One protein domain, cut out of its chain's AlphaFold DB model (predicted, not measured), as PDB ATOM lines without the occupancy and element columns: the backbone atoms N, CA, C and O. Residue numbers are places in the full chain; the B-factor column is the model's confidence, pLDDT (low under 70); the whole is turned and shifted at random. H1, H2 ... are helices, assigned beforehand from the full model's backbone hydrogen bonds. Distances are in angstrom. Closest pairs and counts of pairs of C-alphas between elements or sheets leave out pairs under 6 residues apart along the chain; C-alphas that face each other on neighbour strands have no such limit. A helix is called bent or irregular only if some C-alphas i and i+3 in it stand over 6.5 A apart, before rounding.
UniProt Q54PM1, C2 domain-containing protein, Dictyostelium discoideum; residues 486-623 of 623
ATOM      1  N   ASP A 486      44.316  -4.081 296.559       53.72
ATOM      2  CA  ASP A 486      45.228  -2.973 296.826       53.72
ATOM      3  C   ASP A 486      44.704  -2.012 297.905       53.72
ATOM      4  O   ASP A 486      45.453  -1.674 298.821       53.72
ATOM      5  N   GLN A 487      43.416  -1.640 297.894       52.43
ATOM      6  CA  GLN A 487      42.840  -0.790 298.948       52.43
ATOM      7  C   GLN A 487      42.876  -1.490 300.315       52.43
ATOM      8  O   GLN A 487      43.163  -0.868 301.340       52.43
ATOM      9  N   ASP A 488      42.638  -2.799 300.322       57.66
ATOM     10  CA  ASP A 488      42.679  -3.637 301.518       57.66
ATOM     11  C   ASP A 488      44.115  -3.731 302.093       57.66
ATOM     12  O   ASP A 488      44.318  -3.681 303.309       57.66
ATOM     13  N   VAL A 489      45.137  -3.770 301.224       64.23
ATOM     14  CA  VAL A 489      46.564  -3.684 301.598       64.23
ATOM     15  C   VAL A 489      46.938  -2.290 302.112       64.23
ATOM     16  O   VAL A 489      47.611  -2.193 303.140       64.23
ATOM     17  N   VAL A 490      46.482  -1.210 301.470       61.60
ATOM     18  CA  VAL A 490      46.709   0.176 301.927       61.60
ATOM     19  C   VAL A 490      46.108   0.400 303.319       61.60
ATOM     20  O   VAL A 490      46.807   0.863 304.224       61.60
ATOM     21  N   ASN A 491      44.856  -0.013 303.536       63.30
ATOM     22  CA  ASN A 491      44.167   0.099 304.825       63.30
ATOM     23  C   ASN A 491      44.916  -0.658 305.941       63.30
ATOM     24  O   ASN A 491      45.164  -0.106 307.017       63.30
ATOM     25  N   LYS A 492      45.353  -1.898 305.672       67.65
ATOM     26  CA  LYS A 492      46.174  -2.695 306.606       67.65
ATOM     27  C   LYS A 492      47.524  -2.037 306.893       67.65
ATOM     28  O   LYS A 492      47.974  -2.040 308.037       67.65
ATOM     29  N   THR A 493      48.147  -1.430 305.886       65.78
ATOM     30  CA  THR A 493      49.447  -0.754 306.010       65.78
ATOM     31  C   THR A 493      49.343   0.493 306.895       65.78
ATOM     32  O   THR A 493      50.166   0.674 307.791       65.78
ATOM     33  N   ILE A 494      48.293   1.307 306.731       66.83
ATOM     34  CA  ILE A 494      48.008   2.464 307.598       66.83
ATOM     35  C   ILE A 494      47.758   2.016 309.048       66.83
ATOM     36  O   ILE A 494      48.332   2.584 309.979       66.83
ATOM     37  N   ALA A 495      46.964   0.959 309.254       65.41
ATOM     38  CA  ALA A 495      46.713   0.412 310.587       65.41
ATOM     39  C   ALA A 495      48.007  -0.065 311.278       65.41
ATOM     40  O   ALA A 495      48.215   0.218 312.461       65.41
ATOM     41  N   LEU A 496      48.910  -0.726 310.541       71.90
ATOM     42  CA  LEU A 496      50.212  -1.160 311.058       71.90
ATOM     43  C   LEU A 496      51.137   0.015 311.406       71.90
ATOM     44  O   LEU A 496      51.747  -0.009 312.474       71.90
ATOM     45  N   LYS A 497      51.203   1.069 310.579       74.76
ATOM     46  CA  LYS A 497      51.955   2.298 310.908       74.76
ATOM     47  C   LYS A 497      51.494   2.907 312.232       74.76
ATOM     48  O   LYS A 497      52.312   3.177 313.109       74.76
ATOM     49  N   ASN A 498      50.182   3.075 312.394       71.93
ATOM     50  CA  ASN A 498      49.596   3.650 313.604       71.93
ATOM     51  C   ASN A 498      49.866   2.764 314.833       71.93
ATOM     52  O   ASN A 498      50.203   3.273 315.904       71.93
ATOM     53  N   TRP A 499      49.800   1.437 314.668       83.75
ATOM     54  CA  TRP A 499      50.156   0.477 315.715       83.75
ATOM     55  C   TRP A 499      51.633   0.573 316.130       83.75
ATOM     56  O   TRP A 499      51.920   0.586 317.328       83.75
ATOM     57  N   ILE A 500      52.565   0.696 315.174       79.22
ATOM     58  CA  ILE A 500      54.004   0.879 315.441       79.22
ATOM     59  C   ILE A 500      54.239   2.137 316.287       79.22
ATOM     60  O   ILE A 500      54.863   2.061 317.346       79.22
ATOM     61  N   VAL A 501      53.700   3.281 315.851       75.88
ATOM     62  CA  VAL A 501      53.847   4.578 316.535       75.88
ATOM     63  C   VAL A 501      53.295   4.513 317.964       75.88
ATOM     64  O   VAL A 501      53.968   4.928 318.912       75.88
ATOM     65  N   SER A 502      52.097   3.941 318.129       71.91
ATOM     66  CA  SER A 502      51.450   3.768 319.432       71.91
ATOM     67  C   SER A 502      52.248   2.838 320.357       71.91
ATOM     68  O   SER A 502      52.503   3.191 321.506       71.91
ATOM     69  N   THR A 503      52.735   1.704 319.845       81.83
ATOM     70  CA  THR A 503      53.488   0.712 320.632       81.83
ATOM     71  C   THR A 503      54.852   1.250 321.078       81.83
ATOM     72  O   THR A 503      55.241   1.056 322.232       81.83
ATOM     73  N   ILE A 504      55.567   1.985 320.215       82.50
ATOM     74  CA  ILE A 504      56.836   2.634 320.587       82.50
ATOM     75  C   ILE A 504      56.609   3.653 321.713       82.50
ATOM     76  O   ILE A 504      57.275   3.582 322.749       82.50
ATOM     77  N   ARG A 505      55.675   4.597 321.521       82.50
ATOM     78  CA  ARG A 505      55.465   5.729 322.441       82.50
ATOM     79  C   ARG A 505      54.768   5.327 323.741       82.50
ATOM     80  O   ARG A 505      55.163   5.804 324.800       82.50
ATOM     81  N   GLY A 506      53.725   4.505 323.658       74.04
ATOM     82  CA  GLY A 506      52.845   4.175 324.781       74.04
ATOM     83  C   GLY A 506      53.288   2.968 325.607       74.04
ATOM     84  O   GLY A 506      52.971   2.904 326.791       74.04
ATOM     85  N   GLU A 507      54.032   2.023 325.021       83.63
ATOM     86  CA  GLU A 507      54.337   0.748 325.686       83.63
ATOM     87  C   GLU A 507      55.832   0.483 325.859       83.63
ATOM     88  O   GLU A 507      56.268   0.193 326.972       83.63
ATOM     89  N   ILE A 508      56.625   0.576 324.788       88.29
ATOM     90  CA  ILE A 508      58.038   0.171 324.814       88.29
ATOM     91  C   ILE A 508      58.900   1.210 325.541       88.29
ATOM     92  O   ILE A 508      59.513   0.872 326.555       88.29
ATOM     93  N   ARG A 509      58.925   2.474 325.087       90.09
ATOM     94  CA  ARG A 509      59.781   3.517 325.695       90.09
ATOM     95  C   ARG A 509      59.490   3.739 327.194       90.09
ATOM     96  O   ARG A 509      60.447   3.740 327.969       90.09
ATOM     97  N   PRO A 510      58.224   3.828 327.665       85.42
ATOM     98  CA  PRO A 510      57.940   4.017 329.091       85.42
ATOM     99  C   PRO A 510      58.398   2.846 329.968       85.42
ATOM    100  O   PRO A 510      58.916   3.062 331.064       85.42
ATOM    101  N   LYS A 511      58.244   1.598 329.499       89.37
ATOM    102  CA  LYS A 511      58.739   0.420 330.225       89.37
ATOM    103  C   LYS A 511      60.269   0.361 330.215       89.37
ATOM    104  O   LYS A 511      60.857   0.127 331.266       89.37
ATOM    105  N   MET A 512      60.917   0.679 329.092       88.59
ATOM    106  CA  MET A 512      62.380   0.757 329.009       88.59
ATOM    107  C   MET A 512      62.954   1.796 329.989       88.59
ATOM    108  O   MET A 512      63.918   1.513 330.698       88.59
ATOM    109  N   GLY A 513      62.306   2.959 330.123       87.36
ATOM    110  CA  GLY A 513      62.656   3.973 331.123       87.36
ATOM    111  C   GLY A 513      62.475   3.502 332.574       87.36
ATOM    112  O   GLY A 513      63.293   3.832 333.437       87.36
ATOM    113  N   LYS A 514      61.455   2.682 332.870       87.14
ATOM    114  CA  LYS A 514      61.318   2.029 334.187       87.14
ATOM    115  C   LYS A 514      62.462   1.045 334.444       87.14
ATOM    116  O   LYS A 514      63.054   1.098 335.519       87.14
ATOM    117  N   ILE A 515      62.824   0.229 333.455       87.77
ATOM    118  CA  ILE A 515      63.934  -0.726 333.565       87.77
ATOM    119  C   ILE A 515      65.278   0.006 333.739       87.77
ATOM    120  O   ILE A 515      66.082  -0.407 334.573       87.77
ATOM    121  N   LYS A 516      65.498   1.149 333.064       90.01
ATOM    122  CA  LYS A 516      66.677   2.014 333.285       90.01
ATOM    123  C   LYS A 516      66.786   2.468 334.743       90.01
ATOM    124  O   LYS A 516      67.856   2.411 335.345       90.01
ATOM    125  N   ASN A 517      65.667   2.893 335.325       87.28
ATOM    126  CA  ASN A 517      65.617   3.298 336.728       87.28
ATOM    127  C   ASN A 517      65.809   2.118 337.693       87.28
ATOM    128  O   ASN A 517      66.395   2.316 338.753       87.28
ATOM    129  N   GLN A 518      65.350   0.912 337.341       87.03
ATOM    130  CA  GLN A 518      65.613  -0.299 338.123       87.03
ATOM    131  C   GLN A 518      67.105  -0.640 338.117       87.03
ATOM    132  O   GLN A 518      67.696  -0.677 339.190       87.03
ATOM    133  N   ILE A 519      67.741  -0.782 336.943       86.30
ATOM    134  CA  ILE A 519      69.157  -1.179 336.869       86.30
ATOM    135  C   ILE A 519      70.072  -0.202 337.613       86.30
ATOM    136  O   ILE A 519      70.875  -0.632 338.437       86.30
ATOM    137  N   LEU A 520      69.897   1.110 337.421       86.67
ATOM    138  CA  LEU A 520      70.693   2.129 338.119       86.67
ATOM    139  C   LEU A 520      70.552   2.045 339.653       86.67
ATOM    140  O   LEU A 520      71.497   2.361 340.378       86.67
ATOM    141  N   ARG A 521      69.397   1.578 340.149       85.96
ATOM    142  CA  ARG A 521      69.099   1.399 341.579       85.96
ATOM    143  C   ARG A 521      69.429   0.007 342.123       85.96
ATOM    144  O   ARG A 521      69.392  -0.146 343.342       85.96
ATOM    145  N   CYS A 522      69.765  -0.977 341.284       81.72
ATOM    146  CA  CYS A 522      70.117  -2.319 341.751       81.72
ATOM    147  C   CYS A 522      71.266  -2.262 342.763       81.72
ATOM    148  O   CYS A 522      72.281  -1.591 342.543       81.72
ATOM    149  N   VAL A 523      71.116  -3.004 343.858       83.19
ATOM    150  CA  VAL A 523      72.126  -3.101 344.929       83.19
ATOM    151  C   VAL A 523      72.893  -4.423 344.892       83.19
ATOM    152  O   VAL A 523      73.869  -4.589 345.618       83.19
ATOM    153  N   SER A 524      72.485  -5.362 344.030       84.14
ATOM    154  CA  SER A 524      73.152  -6.655 343.861       84.14
ATOM    155  C   SER A 524      73.513  -6.945 342.402       84.14
ATOM    156  O   SER A 524      72.786  -6.605 341.468       84.14
ATOM    157  N   ILE A 525      74.639  -7.641 342.202       81.75
ATOM    158  CA  ILE A 525      75.080  -8.080 340.870       81.75
ATOM    159  C   ILE A 525      74.118  -9.098 340.240       81.75
ATOM    160  O   ILE A 525      73.967  -9.115 339.024       81.75
ATOM    161  N   GLN A 526      73.438  -9.924 341.043       82.88
ATOM    162  CA  GLN A 526      72.491 -10.928 340.545       82.88
ATOM    163  C   GLN A 526      71.241 -10.279 339.938       82.88
ATOM    164  O   GLN A 526      70.828 -10.657 338.845       82.88
ATOM    165  N   GLU A 527      70.691  -9.266 340.606       82.01
ATOM    166  CA  GLU A 527      69.576  -8.453 340.110       82.01
ATOM    167  C   GLU A 527      69.959  -7.729 338.807       82.01
ATOM    168  O   GLU A 527      69.256  -7.839 337.801       82.01
ATOM    169  N   GLY A 528      71.139  -7.096 338.781       85.04
ATOM    170  CA  GLY A 528      71.655  -6.436 337.580       85.04
ATOM    171  C   GLY A 528      71.880  -7.394 336.402       85.04
ATOM    172  O   GLY A 528      71.558  -7.059 335.262       85.04
ATOM    173  N   VAL A 529      72.369  -8.615 336.660       86.59
ATOM    174  CA  VAL A 529      72.504  -9.678 335.643       86.59
ATOM    175  C   VAL A 529      71.135 -10.174 335.166       86.59
ATOM    176  O   VAL A 529      70.976 -10.450 333.978       86.59
ATOM    177  N   GLY A 530      70.138 -10.241 336.053       86.33
ATOM    178  CA  GLY A 530      68.748 -10.525 335.696       86.33
ATOM    179  C   GLY A 530      68.222  -9.541 334.651       86.33
ATOM    180  O   GLY A 530      67.789  -9.962 333.579       86.33
ATOM    181  N   ILE A 531      68.368  -8.237 334.905       85.99
ATOM    182  CA  ILE A 531      67.976  -7.190 333.951       85.99
ATOM    183  C   ILE A 531      68.806  -7.281 332.660       85.99
ATOM    184  O   ILE A 531      68.246  -7.264 331.563       85.99
ATOM    185  N   ALA A 532      70.129  -7.449 332.747       85.33
ATOM    186  CA  ALA A 532      70.991  -7.564 331.567       85.33
ATOM    187  C   ALA A 532      70.628  -8.760 330.657       85.33
ATOM    188  O   ALA A 532      70.768  -8.678 329.433       85.33
ATOM    189  N   ASN A 533      70.102  -9.855 331.217       87.10
ATOM    190  CA  ASN A 533      69.598 -10.995 330.445       87.10
ATOM    191  C   ASN A 533      68.308 -10.683 329.660       87.10
ATOM    192  O   ASN A 533      68.079 -11.304 328.619       87.10
ATOM    193  N   ILE A 534      67.497  -9.707 330.085       86.02
ATOM    194  CA  ILE A 534      66.364  -9.196 329.293       86.02
ATOM    195  C   ILE A 534      66.909  -8.458 328.059       86.02
ATOM    196  O   ILE A 534      66.533  -8.765 326.927       86.02
ATOM    197  N   PHE A 535      67.901  -7.579 328.235       86.85
ATOM    198  CA  PHE A 535      68.557  -6.881 327.116       86.85
ATOM    199  C   PHE A 535      69.250  -7.830 326.138       86.85
ATOM    200  O   PHE A 535      69.191  -7.618 324.927       86.85
ATOM    201  N   LYS A 536      69.836  -8.925 326.630       86.91
ATOM    202  CA  LYS A 536      70.402  -9.985 325.782       86.91
ATOM    203  C   LYS A 536      69.356 -10.632 324.859       86.91
ATOM    204  O   LYS A 536      69.711 -11.018 323.748       86.91
ATOM    205  N   GLN A 537      68.094 -10.723 325.288       89.73
ATOM    206  CA  GLN A 537      66.979 -11.238 324.481       89.73
ATOM    207  C   GLN A 537      66.396 -10.183 323.527       89.73
ATOM    208  O   GLN A 537      65.987 -10.526 322.422       89.73
ATOM    209  N   ILE A 538      66.405  -8.903 323.913       91.03
ATOM    210  CA  ILE A 538      65.940  -7.780 323.076       91.03
ATOM    211  C   ILE A 538      66.933  -7.463 321.941       91.03
ATOM    212  O   ILE A 538      66.521  -7.166 320.816       91.03
ATOM    213  N   LYS A 539      68.246  -7.556 322.203       90.74
ATOM    214  CA  LYS A 539      69.318  -7.140 321.282       90.74
ATOM    215  C   LYS A 539      69.193  -7.684 319.842       90.74
ATOM    216  O   LYS A 539      69.364  -6.884 318.924       90.74
ATOM    217  N   PRO A 540      68.868  -8.966 319.579       92.80
ATOM    218  CA  PRO A 540      68.731  -9.474 318.209       92.80
ATOM    219  C   PRO A 540      67.618  -8.805 317.394       92.80
ATOM    220  O   PRO A 540      67.753  -8.680 316.181       92.80
ATOM    221  N   GLU A 541      66.522  -8.373 318.025       94.08
ATOM    222  CA  GLU A 541      65.440  -7.663 317.327       94.08
ATOM    223  C   GLU A 541      65.777  -6.167 317.154       94.08
ATOM    224  O   GLU A 541      65.406  -5.572 316.147       94.08
ATOM    225  N   ILE A 542      66.580  -5.579 318.051       92.60
ATOM    226  CA  ILE A 542      67.157  -4.233 317.868       92.60
ATOM    227  C   ILE A 542      68.122  -4.183 316.675       92.60
ATOM    228  O   ILE A 542      68.034  -3.268 315.858       92.60
ATOM    229  N   GLU A 543      69.021  -5.160 316.526       91.61
ATOM    230  CA  GLU A 543      69.938  -5.189 315.376       91.61
ATOM    231  C   GLU A 543      69.187  -5.403 314.047       91.61
ATOM    232  O   GLU A 543      69.544  -4.796 313.039       91.61
ATOM    233  N   LYS A 544      68.078  -6.162 314.039       92.39
ATOM    234  CA  LYS A 544      67.172  -6.221 312.873       92.39
ATOM    235  C   LYS A 544      66.545  -4.866 312.568       92.39
ATOM    236  O   LYS A 544      66.544  -4.453 311.414       92.39
ATOM    237  N   LEU A 545      66.044  -4.158 313.583       92.56
ATOM    238  CA  LEU A 545      65.468  -2.822 313.413       92.56
ATOM    239  C   LEU A 545      66.485  -1.806 312.867       92.56
ATOM    240  O   LEU A 545      66.111  -0.983 312.037       92.56
ATOM    241  N   LYS A 546      67.766  -1.891 313.255       88.76
ATOM    242  CA  LYS A 546      68.844  -1.070 312.669       88.76
ATOM    243  C   LYS A 546      69.053  -1.361 311.180       88.76
ATOM    244  O   LYS A 546      69.146  -0.425 310.396       88.76
ATOM    245  N   LEU A 547      69.088  -2.637 310.784       89.47
ATOM    246  CA  LEU A 547      69.263  -3.051 309.381       89.47
ATOM    247  C   LEU A 547      68.087  -2.659 308.468       89.47
ATOM    248  O   LEU A 547      68.239  -2.645 307.250       89.47
ATOM    249  N   LEU A 548      66.924  -2.350 309.045       88.18
ATOM    250  CA  LEU A 548      65.734  -1.886 308.328       88.18
ATOM    251  C   LEU A 548      65.725  -0.367 308.066       88.18
ATOM    252  O   LEU A 548      64.875   0.118 307.321       88.18
ATOM    253  N   ILE A 549      66.643   0.399 308.661       83.08
ATOM    254  CA  ILE A 549      66.747   1.845 308.431       83.08
ATOM    255  C   ILE A 549      67.599   2.094 307.176       83.08
ATOM    256  O   ILE A 549      68.694   1.540 307.072       83.08
ATOM    257  N   PRO A 550      67.146   2.931 306.218       77.79
ATOM    258  CA  PRO A 550      67.940   3.261 305.038       77.79
ATOM    259  C   PRO A 550      69.311   3.843 305.424       77.79
ATOM    260  O   PRO A 550      69.361   4.718 306.289       77.79
ATOM    261  N   PRO A 551      70.419   3.449 304.766       71.82
ATOM    262  CA  PRO A 551      71.773   3.854 305.171       71.82
ATOM    263  C   PRO A 551      72.031   5.367 305.084       71.82
ATOM    264  O   PRO A 551      72.932   5.871 305.745       71.82
ATOM    265  N   ASN A 552      71.218   6.095 304.311       73.45
ATOM    266  CA  ASN A 552      71.283   7.553 304.179       73.45
ATOM    267  C   ASN A 552      70.327   8.291 305.143       73.45
ATOM    268  O   ASN A 552      70.170   9.506 305.030       73.45
ATOM    269  N   TYR A 553      69.637   7.589 306.048       69.80
ATOM    270  CA  TYR A 553      68.728   8.220 307.004       69.80
ATOM    271  C   TYR A 553      69.522   8.863 308.155       69.80
ATOM    272  O   TYR A 553      70.381   8.195 308.738       69.80
ATOM    273  N   PRO A 554      69.256  10.130 308.525       64.33
ATOM    274  CA  PRO A 554      70.001  10.806 309.582       64.33
ATOM    275  C   PRO A 554      69.754  10.144 310.944       64.33
ATOM    276  O   PRO A 554      68.677  10.251 311.528       64.33
ATOM    277  N   MET A 555      70.780   9.466 311.455       61.98
ATOM    278  CA  MET A 555      70.813   8.892 312.801       61.98
ATOM    279  C   MET A 555      71.468   9.892 313.767       61.98
ATOM    280  O   MET A 555      72.563  10.378 313.471       61.98
ATOM    281  N   PRO A 556      70.859  10.194 314.930       62.55
ATOM    282  CA  PRO A 556      71.547  10.900 316.007       62.55
ATOM    283  C   PRO A 556      72.805  10.129 316.451       62.55
ATOM    284  O   PRO A 556      72.829   8.899 316.348       62.55
ATOM    285  N   PRO A 557      73.851  10.811 316.956       56.84
ATOM    286  CA  PRO A 557      75.040  10.130 317.456       56.84
ATOM    287  C   PRO A 557      74.681   9.191 318.625       56.84
ATOM    288  O   PRO A 557      73.853   9.564 319.460       56.84
ATOM    289  N   PRO A 558      75.293   7.993 318.712       60.01
ATOM    290  CA  PRO A 558      75.027   7.047 319.794       60.01
ATOM    291  C   PRO A 558      75.447   7.618 321.154       60.01
ATOM    292  O   PRO A 558      76.413   8.386 321.254       60.01
ATOM    293  N   ALA A 559      74.750   7.205 322.213       58.73
ATOM    294  CA  ALA A 559      74.942   7.719 323.568       58.73
ATOM    295  C   ALA A 559      76.354   7.430 324.110       58.73
ATOM    296  O   ALA A 559      76.886   8.193 324.921       58.73
ATOM    297  N   SER A 560      77.005   6.382 323.591       54.85
ATOM    298  CA  SER A 560      78.399   6.023 323.882       54.85
ATOM    299  C   SER A 560      79.408   7.160 323.671       54.85
ATOM    300  O   SER A 560      80.459   7.159 324.306       54.85
ATOM    301  N   ASN A 561      79.110   8.139 322.807       48.79
ATOM    302  CA  ASN A 561      80.008   9.269 322.540       48.79
ATOM    303  C   ASN A 561      79.929  10.391 323.595       48.79
ATOM    304  O   ASN A 561      80.704  11.341 323.516       48.79
ATOM    305  N   MET A 562      79.018  10.305 324.575       44.84
ATOM    306  CA  MET A 562      78.849  11.321 325.629       44.84
ATOM    307  C   MET A 562      79.395  10.909 327.006       44.84
ATOM    308  O   MET A 562      79.596  11.770 327.862       44.84
ATOM    309  N   SER A 563      79.682   9.625 327.239       44.97
ATOM    310  CA  SER A 563      80.264   9.154 328.502       44.97
ATOM    311  C   SER A 563      81.794   9.112 328.438       44.97
ATOM    312  O   SER A 563      82.379   8.122 327.996       44.97
ATOM    313  N   GLY A 564      82.454  10.166 328.927       41.09
ATOM    314  CA  GLY A 564      83.894  10.131 329.201       41.09
ATOM    315  C   GLY A 564      84.233   8.971 330.145       41.09
ATOM    316  O   GLY A 564      83.583   8.802 331.176       41.09
ATOM    317  N   GLY A 565      85.215   8.147 329.767       40.08
ATOM    318  CA  GLY A 565      85.469   6.854 330.405       40.08
ATOM    319  C   GLY A 565      85.767   6.955 331.903       40.08
ATOM    320  O   GLY A 565      86.842   7.403 332.300       40.08
ATOM    321  N   LYS A 566      84.838   6.479 332.739       49.84
ATOM    322  CA  LYS A 566      85.069   6.299 334.174       49.84
ATOM    323  C   LYS A 566      85.975   5.090 334.390       49.84
ATOM    324  O   LYS A 566      85.606   3.959 334.083       49.84
ATOM    325  N   THR A 567      87.163   5.318 334.938       45.72
ATOM    326  CA  THR A 567      88.047   4.240 335.392       45.72
ATOM    327  C   THR A 567      87.534   3.683 336.711       45.72
ATOM    328  O   THR A 567      87.596   4.352 337.741       45.72
ATOM    329  N   PHE A 568      87.043   2.455 336.663       44.94
ATOM    330  CA  PHE A 568      86.499   1.717 337.795       44.94
ATOM    331  C   PHE A 568      87.563   0.774 338.395       44.94
ATOM    332  O   PHE A 568      88.223   0.046 337.648       44.94
ATOM    333  N   SER A 569      87.739   0.776 339.722       39.99
ATOM    334  CA  SER A 569      88.672  -0.094 340.450       39.99
ATOM    335  C   SER A 569      88.030  -0.891 341.606       39.99
ATOM    336  O   SER A 569      87.472  -0.369 342.567       39.99
ATOM    337  N   GLY A 570      88.244  -2.210 341.587       41.75
ATOM    338  CA  GLY A 570      88.253  -3.033 342.804       41.75
ATOM    339  C   GLY A 570      86.937  -3.684 343.241       41.75
ATOM    340  O   GLY A 570      87.007  -4.773 343.805       41.75
ATOM    341  N   ASN A 571      85.758  -3.116 342.955       52.42
ATOM    342  CA  ASN A 571      84.469  -3.777 343.268       52.42
ATOM    343  C   ASN A 571      83.359  -3.566 342.211       52.42
ATOM    344  O   ASN A 571      82.217  -3.992 342.380       52.42
ATOM    345  N   ASP A 572      83.695  -2.957 341.076       66.10
ATOM    346  CA  ASP A 572      82.729  -2.278 340.200       66.10
ATOM    347  C   ASP A 572      82.021  -3.144 339.155       66.10
ATOM    348  O   ASP A 572      81.494  -2.620 338.178       66.10
ATOM    349  N   LYS A 573      81.964  -4.470 339.315       74.35
ATOM    350  CA  LYS A 573      81.250  -5.314 338.334       74.35
ATOM    351  C   LYS A 573      79.769  -4.944 338.218       74.35
ATOM    352  O   LYS A 573      79.198  -5.098 337.143       74.35
ATOM    353  N   LEU A 574      79.159  -4.456 339.303       79.96
ATOM    354  CA  LEU A 574      77.781  -3.967 339.291       79.96
ATOM    355  C   LEU A 574      77.682  -2.595 338.613       79.96
ATOM    356  O   LEU A 574      76.862  -2.446 337.719       79.96
ATOM    357  N   GLU A 575      78.533  -1.630 338.960       80.34
ATOM    358  CA  GLU A 575      78.489  -0.288 338.355       80.34
ATOM    359  C   GLU A 575      78.849  -0.307 336.857       80.34
ATOM    360  O   GLU A 575      78.159   0.314 336.054       80.34
ATOM    361  N   GLN A 576      79.819  -1.126 336.437       80.90
ATOM    362  CA  GLN A 576      80.095  -1.374 335.015       80.90
ATOM    363  C   GLN A 576      78.886  -1.987 334.293       80.90
ATOM    364  O   GLN A 576      78.573  -1.599 333.170       80.90
ATOM    365  N   LEU A 577      78.186  -2.938 334.925       83.57
ATOM    366  CA  LEU A 577      76.983  -3.545 334.352       83.57
ATOM    367  C   LEU A 577      75.827  -2.538 334.260       83.57
ATOM    368  O   LEU A 577      75.102  -2.539 333.264       83.57
ATOM    369  N   LYS A 578      75.681  -1.659 335.259       86.52
ATOM    370  CA  LYS A 578      74.709  -0.561 335.256       86.52
ATOM    371  C   LYS A 578      74.954   0.403 334.109       86.52
ATOM    372  O   LYS A 578      74.032   0.627 333.330       86.52
ATOM    373  N   ASP A 579      76.176   0.919 333.983       83.97
ATOM    374  CA  ASP A 579      76.543   1.858 332.921       83.97
ATOM    375  C   ASP A 579      76.345   1.208 331.534       83.97
ATOM    376  O   ASP A 579      75.704   1.801 330.668       83.97
ATOM    377  N   LEU A 580      76.773  -0.047 331.333       85.48
ATOM    378  CA  LEU A 580      76.587  -0.770 330.063       85.48
ATOM    379  C   LEU A 580      75.111  -0.962 329.673       85.48
ATOM    380  O   LEU A 580      74.752  -0.777 328.505       85.48
ATOM    381  N   VAL A 581      74.247  -1.339 330.621       86.73
ATOM    382  CA  VAL A 581      72.808  -1.507 330.356       86.73
ATOM    383  C   VAL A 581      72.130  -0.147 330.164       86.73
ATOM    384  O   VAL A 581      71.309  -0.008 329.261       86.73
ATOM    385  N   ALA A 582      72.493   0.872 330.947       86.27
ATOM    386  CA  ALA A 582      71.940   2.218 330.820       86.27
ATOM    387  C   ALA A 582      72.279   2.865 329.465       86.27
ATOM    388  O   ALA A 582      71.376   3.398 328.822       86.27
ATOM    389  N   ILE A 583      73.529   2.748 328.997       85.66
ATOM    390  CA  ILE A 583      73.952   3.205 327.661       85.66
ATOM    391  C   ILE A 583      73.215   2.419 326.569       85.66
ATOM    392  O   ILE A 583      72.713   3.013 325.619       85.66
ATOM    393  N   SER A 584      73.068   1.096 326.729       88.32
ATOM    394  CA  SER A 584      72.305   0.272 325.777       88.32
ATOM    395  C   SER A 584      70.841   0.718 325.667       88.32
ATOM    396  O   SER A 584      70.286   0.710 324.575       88.32
ATOM    397  N   ILE A 585      70.213   1.128 326.775       88.44
ATOM    398  CA  ILE A 585      68.852   1.683 326.768       88.44
ATOM    399  C   ILE A 585      68.793   2.994 325.983       88.44
ATOM    400  O   ILE A 585      67.869   3.173 325.193       88.44
ATOM    401  N   ASP A 586      69.769   3.883 326.168       87.03
ATOM    402  CA  ASP A 586      69.802   5.175 325.477       87.03
ATOM    403  C   ASP A 586      70.028   5.010 323.965       87.03
ATOM    404  O   ASP A 586      69.316   5.619 323.166       87.03
ATOM    405  N   ASP A 587      70.915   4.099 323.551       85.97
ATOM    406  CA  ASP A 587      71.093   3.735 322.138       85.97
ATOM    407  C   ASP A 587      69.812   3.134 321.521       85.97
ATOM    408  O   ASP A 587      69.518   3.344 320.339       85.97
ATOM    409  N   TYR A 588      69.023   2.385 322.301       91.37
ATOM    410  CA  TYR A 588      67.741   1.840 321.836       91.37
ATOM    411  C   TYR A 588      66.679   2.946 321.738       91.37
ATOM    412  O   TYR A 588      65.868   2.936 320.814       91.37
ATOM    413  N   ASP A 589      66.692   3.922 322.648       87.31
ATOM    414  CA  ASP A 589      65.777   5.065 322.630       87.31
ATOM    415  C   ASP A 589      66.004   5.969 321.405       87.31
ATOM    416  O   ASP A 589      65.040   6.360 320.740       87.31
ATOM    417  N   VAL A 590      67.270   6.194 321.028       85.28
ATOM    418  CA  VAL A 590      67.660   6.855 319.767       85.28
ATOM    419  C   VAL A 590      67.095   6.109 318.552       85.28
ATOM    420  O   VAL A 590      66.482   6.723 317.676       85.28
ATOM    421  N   LEU A 591      67.227   4.778 318.513       88.74
ATOM    422  CA  LEU A 591      66.676   3.955 317.432       88.74
ATOM    423  C   LEU A 591      65.143   4.060 317.347       88.74
ATOM    424  O   LEU A 591      64.580   4.196 316.258       88.74
ATOM    425  N   PHE A 592      64.455   4.029 318.490       88.68
ATOM    426  CA  PHE A 592      63.003   4.185 318.540       88.68
ATOM    427  C   PHE A 592      62.547   5.582 318.101       88.68
ATOM    428  O   PHE A 592      61.510   5.692 317.445       88.68
ATOM    429  N   ALA A 593      63.314   6.635 318.396       83.71
ATOM    430  CA  ALA A 593      63.053   7.982 317.893       83.71
ATOM    431  C   ALA A 593      63.192   8.065 316.360       83.71
ATOM    432  O   ALA A 593      62.349   8.679 315.707       83.71
ATOM    433  N   VAL A 594      64.184   7.389 315.769       84.05
ATOM    434  CA  VAL A 594      64.344   7.296 314.306       84.05
ATOM    435  C   VAL A 594      63.171   6.552 313.656       84.05
ATOM    436  O   VAL A 594      62.564   7.059 312.714       84.05
ATOM    437  N   LEU A 595      62.774   5.392 314.193       82.66
ATOM    438  CA  LEU A 595      61.616   4.638 313.685       82.66
ATOM    439  C   LEU A 595      60.304   5.433 313.787       82.66
ATOM    440  O   LEU A 595      59.468   5.351 312.886       82.66
ATOM    441  N   TYR A 596      60.139   6.232 314.846       78.67
ATOM    442  CA  TYR A 596      58.982   7.109 315.040       78.67
ATOM    443  C   TYR A 596      58.846   8.167 313.928       78.67
ATOM    444  O   TYR A 596      57.725   8.506 313.554       78.67
ATOM    445  N   GLN A 597      59.960   8.652 313.365       78.44
ATOM    446  CA  GLN A 597      59.971   9.609 312.247       78.44
ATOM    447  C   GLN A 597      59.880   8.927 310.869       78.44
ATOM    448  O   GLN A 597      59.230   9.439 309.953       78.44
ATOM    449  N   LEU A 598      60.516   7.762 310.713       79.69
ATOM    450  CA  LEU A 598      60.580   7.021 309.450       79.69
ATOM    451  C   LEU A 598      59.228   6.396 309.062       79.69
ATOM    452  O   LEU A 598      58.781   6.536 307.924       79.69
ATOM    453  N   ILE A 599      58.572   5.700 309.993       79.42
ATOM    454  CA  ILE A 599      57.445   4.802 309.683       79.42
ATOM    455  C   ILE A 599      56.154   5.499 309.217       79.42
ATOM    456  O   ILE A 599      55.537   4.980 308.281       79.42
ATOM    457  N   PRO A 600      55.718   6.651 309.772       67.78
ATOM    458  CA  PRO A 600      54.509   7.329 309.294       67.78
ATOM    459  C   PRO A 600      54.575   7.661 307.797       67.78
ATOM    460  O   PRO A 600      53.607   7.446 307.063       67.78
ATOM    461  N   ASN A 601      55.747   8.105 307.336       68.86
ATOM    462  CA  ASN A 601      55.959   8.649 305.996       68.86
ATOM    463  C   ASN A 601      56.408   7.604 304.961       68.86
ATOM    464  O   ASN A 601      56.283   7.843 303.764       68.86
ATOM    465  N   ASN A 602      56.910   6.442 305.387       70.49
ATOM    466  CA  ASN A 602      57.417   5.423 304.467       70.49
ATOM    467  C   ASN A 602      56.277   4.660 303.761       70.49
ATOM    468  O   ASN A 602      55.275   4.326 304.391       70.49
ATOM    469  N   THR A 603      56.393   4.389 302.462       72.64
ATOM    470  CA  THR A 603      55.363   3.693 301.666       72.64
ATOM    471  C   THR A 603      55.613   2.196 301.471       72.64
ATOM    472  O   THR A 603      54.710   1.524 300.984       72.64
ATOM    473  N   ASP A 604      56.770   1.655 301.870       77.76
ATOM    474  CA  ASP A 604      57.109   0.234 301.718       77.76
ATOM    475  C   ASP A 604      56.357  -0.663 302.730       77.76
ATOM    476  O   ASP A 604      56.627  -0.603 303.938       77.76
ATOM    477  N   PRO A 605      55.452  -1.555 302.273       74.76
ATOM    478  CA  PRO A 605      54.755  -2.480 303.157       74.76
ATOM    479  C   PRO A 605      55.685  -3.520 303.803       74.76
ATOM    480  O   PRO A 605      55.401  -3.961 304.918       74.76
ATOM    481  N   GLN A 606      56.790  -3.913 303.154       81.90
ATOM    482  CA  GLN A 606      57.714  -4.925 303.688       81.90
ATOM    483  C   GLN A 606      58.495  -4.394 304.889       81.90
ATOM    484  O   GLN A 606      58.572  -5.075 305.918       81.90
ATOM    485  N   LEU A 607      58.991  -3.155 304.817       84.98
ATOM    486  CA  LEU A 607      59.554  -2.448 305.965       84.98
ATOM    487  C   LEU A 607      58.559  -2.389 307.134       84.98
ATOM    488  O   LEU A 607      58.899  -2.759 308.259       84.98
ATOM    489  N   ILE A 608      57.320  -1.963 306.875       82.52
ATOM    490  CA  ILE A 608      56.286  -1.783 307.908       82.52
ATOM    491  C   ILE A 608      55.937  -3.118 308.583       82.52
ATOM    492  O   ILE A 608      55.846  -3.190 309.813       82.52
ATOM    493  N   VAL A 609      55.803  -4.201 307.813       86.16
ATOM    494  CA  VAL A 609      55.587  -5.553 308.355       86.16
ATOM    495  C   VAL A 609      56.797  -6.024 309.171       86.16
ATOM    496  O   VAL A 609      56.618  -6.539 310.276       86.16
ATOM    497  N   SER A 610      58.021  -5.801 308.692       90.26
ATOM    498  CA  SER A 610      59.255  -6.236 309.369       90.26
ATOM    499  C   SER A 610      59.488  -5.505 310.700       90.26
ATOM    500  O   SER A 610      59.799  -6.133 311.720       90.26
ATOM    501  N   VAL A 611      59.254  -4.189 310.729       90.65
ATOM    502  CA  VAL A 611      59.301  -3.380 311.958       90.65
ATOM    503  C   VAL A 611      58.193  -3.798 312.926       90.65
ATOM    504  O   VAL A 611      58.465  -3.986 314.111       90.65
ATOM    505  N   THR A 612      56.973  -4.056 312.435       87.75
ATOM    506  CA  THR A 612      55.876  -4.603 313.257       87.75
ATOM    507  C   THR A 612      56.289  -5.907 313.947       87.75
ATOM    508  O   THR A 612      56.076  -6.061 315.149       87.75
ATOM    509  N   GLN A 613      56.874  -6.857 313.209       92.92
ATOM    510  CA  GLN A 613      57.260  -8.167 313.750       92.92
ATOM    511  C   GLN A 613      58.322  -8.057 314.852       92.92
ATOM    512  O   GLN A 613      58.194  -8.713 315.887       92.92
ATOM    513  N   SER A 614      59.335  -7.209 314.657       94.52
ATOM    514  CA  SER A 614      60.390  -7.002 315.660       94.52
ATOM    515  C   SER A 614      59.840  -6.309 316.914       94.52
ATOM    516  O   SER A 614      60.116  -6.740 318.033       94.52
ATOM    517  N   LEU A 615      58.980  -5.293 316.755       91.64
ATOM    518  CA  LEU A 615      58.360  -4.593 317.889       91.64
ATOM    519  C   LEU A 615      57.382  -5.471 318.684       91.64
ATOM    520  O   LEU A 615      57.313  -5.320 319.902       91.64
ATOM    521  N   LYS A 616      56.667  -6.412 318.045       91.17
ATOM    522  CA  LYS A 616      55.828  -7.398 318.758       91.17
ATOM    523  C   LYS A 616      56.652  -8.236 319.735       91.17
ATOM    524  O   LYS A 616      56.319  -8.283 320.913       91.17
ATOM    525  N   LYS A 617      57.774  -8.797 319.280       93.44
ATOM    526  CA  LYS A 617      58.677  -9.585 320.134       93.44
ATOM    527  C   LYS A 617      59.299  -8.753 321.252       93.44
ATOM    528  O   LYS A 617      59.353  -9.197 322.389       93.44
ATOM    529  N   ILE A 618      59.732  -7.525 320.956       92.55
ATOM    530  CA  ILE A 618      60.251  -6.611 321.987       92.55
ATOM    531  C   ILE A 618      59.170  -6.340 323.050       92.55
ATOM    532  O   ILE A 618      59.454  -6.399 324.243       92.55
ATOM    533  N   LYS A 619      57.914  -6.121 322.638       88.11
ATOM    534  CA  LYS A 619      56.765  -5.958 323.543       88.11
ATOM    535  C   LYS A 619      56.446  -7.217 324.370       88.11
ATOM    536  O   LYS A 619      55.943  -7.064 325.480       88.11
ATOM    537  N   GLU A 620      56.739  -8.415 323.866       90.31
ATOM    538  CA  GLU A 620      56.587  -9.692 324.587       90.31
ATOM    539  C   GLU A 620      57.712  -9.955 325.607       90.31
ATOM    540  O   GLU A 620      57.458 -10.604 326.613       90.31
ATOM    541  N   ILE A 621      58.928  -9.437 325.380       88.55
ATOM    542  CA  ILE A 621      60.113  -9.666 326.241       88.55
ATOM    543  C   ILE A 621      60.224  -8.659 327.404       88.55
ATOM    544  O   ILE A 621      60.860  -8.948 328.413       88.55
ATOM    545  N   ILE A 622      59.670  -7.455 327.249       83.30
ATOM    546  CA  ILE A 622      59.796  -6.352 328.222       83.30
ATOM    547  C   ILE A 622      58.999  -6.505 329.547       83.30
ATOM    548  O   ILE A 622      59.471  -5.941 330.535       83.30
ATOM    549  N   PRO A 623      57.793  -7.118 329.598       78.95
ATOM    550  CA  PRO A 623      57.030  -7.314 330.838       78.95
ATOM    551  C   PRO A 623      57.742  -8.191 331.877       78.95
ATOM    552  O   PRO A 623      57.676  -7.795 333.061       78.95
TER     553      PRO A 623
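What this domain is: This is residues 486 to 623 of the 623 residues of the protein "C2 domain-containing protein" of Dictyostelium discoideum (UniProt Q54PM1). Long H1 and H3 run side by side, opposite ways; H2 packs on both toward one end, H4 on H1 toward the other. Residues 548 to 572 loop back along the length. The printed part has 138 residues, four named helices in order H1 to H4, all helix, only just compact, close to loose: radius of gyration of the C-alphas 16.9 A, spans 63 by 31 by 20 A.

How they stand to each other: H1, residues 486 to 521, and H2, residues 525 to 547, each assigned as one helix by hydrogen bonds, are bent: C-alphas 506 and 509 are 7.0 A apart, 537 and 540 6.7 A. H3, residues 573 to 601, is only just irregular: C-alphas 597 and 600 are 6.6 A apart. H1b, from 509, touches H3 at a shallow tilt of 10 degrees, closest C-alphas Leu 520 and Lys 578, 5.6 A. With H2a, up to 537, they form a bundle, helices side by side. H1a, up to 506, touches H4, residues 605 to 621, closest C-alphas Ile 500 and Thr 612, 6.2 A. Every O i to N i+4 pair is within hydrogen-bond range except in H2a, 8 of 9, and H3, 23 of 25.

Where its parts are: H3, 43.4 A long, begins at C-alpha 573 (81.250, -5.314, 338.334); H4 ends at C-alpha 621 (60.113, -9.666, 326.241).

The domain as a whole: The printed part has no cut. The link H2 to H3 is long; pLDDT is under 70 at residues 486 to 495, 553 to 572 and 600 to 601.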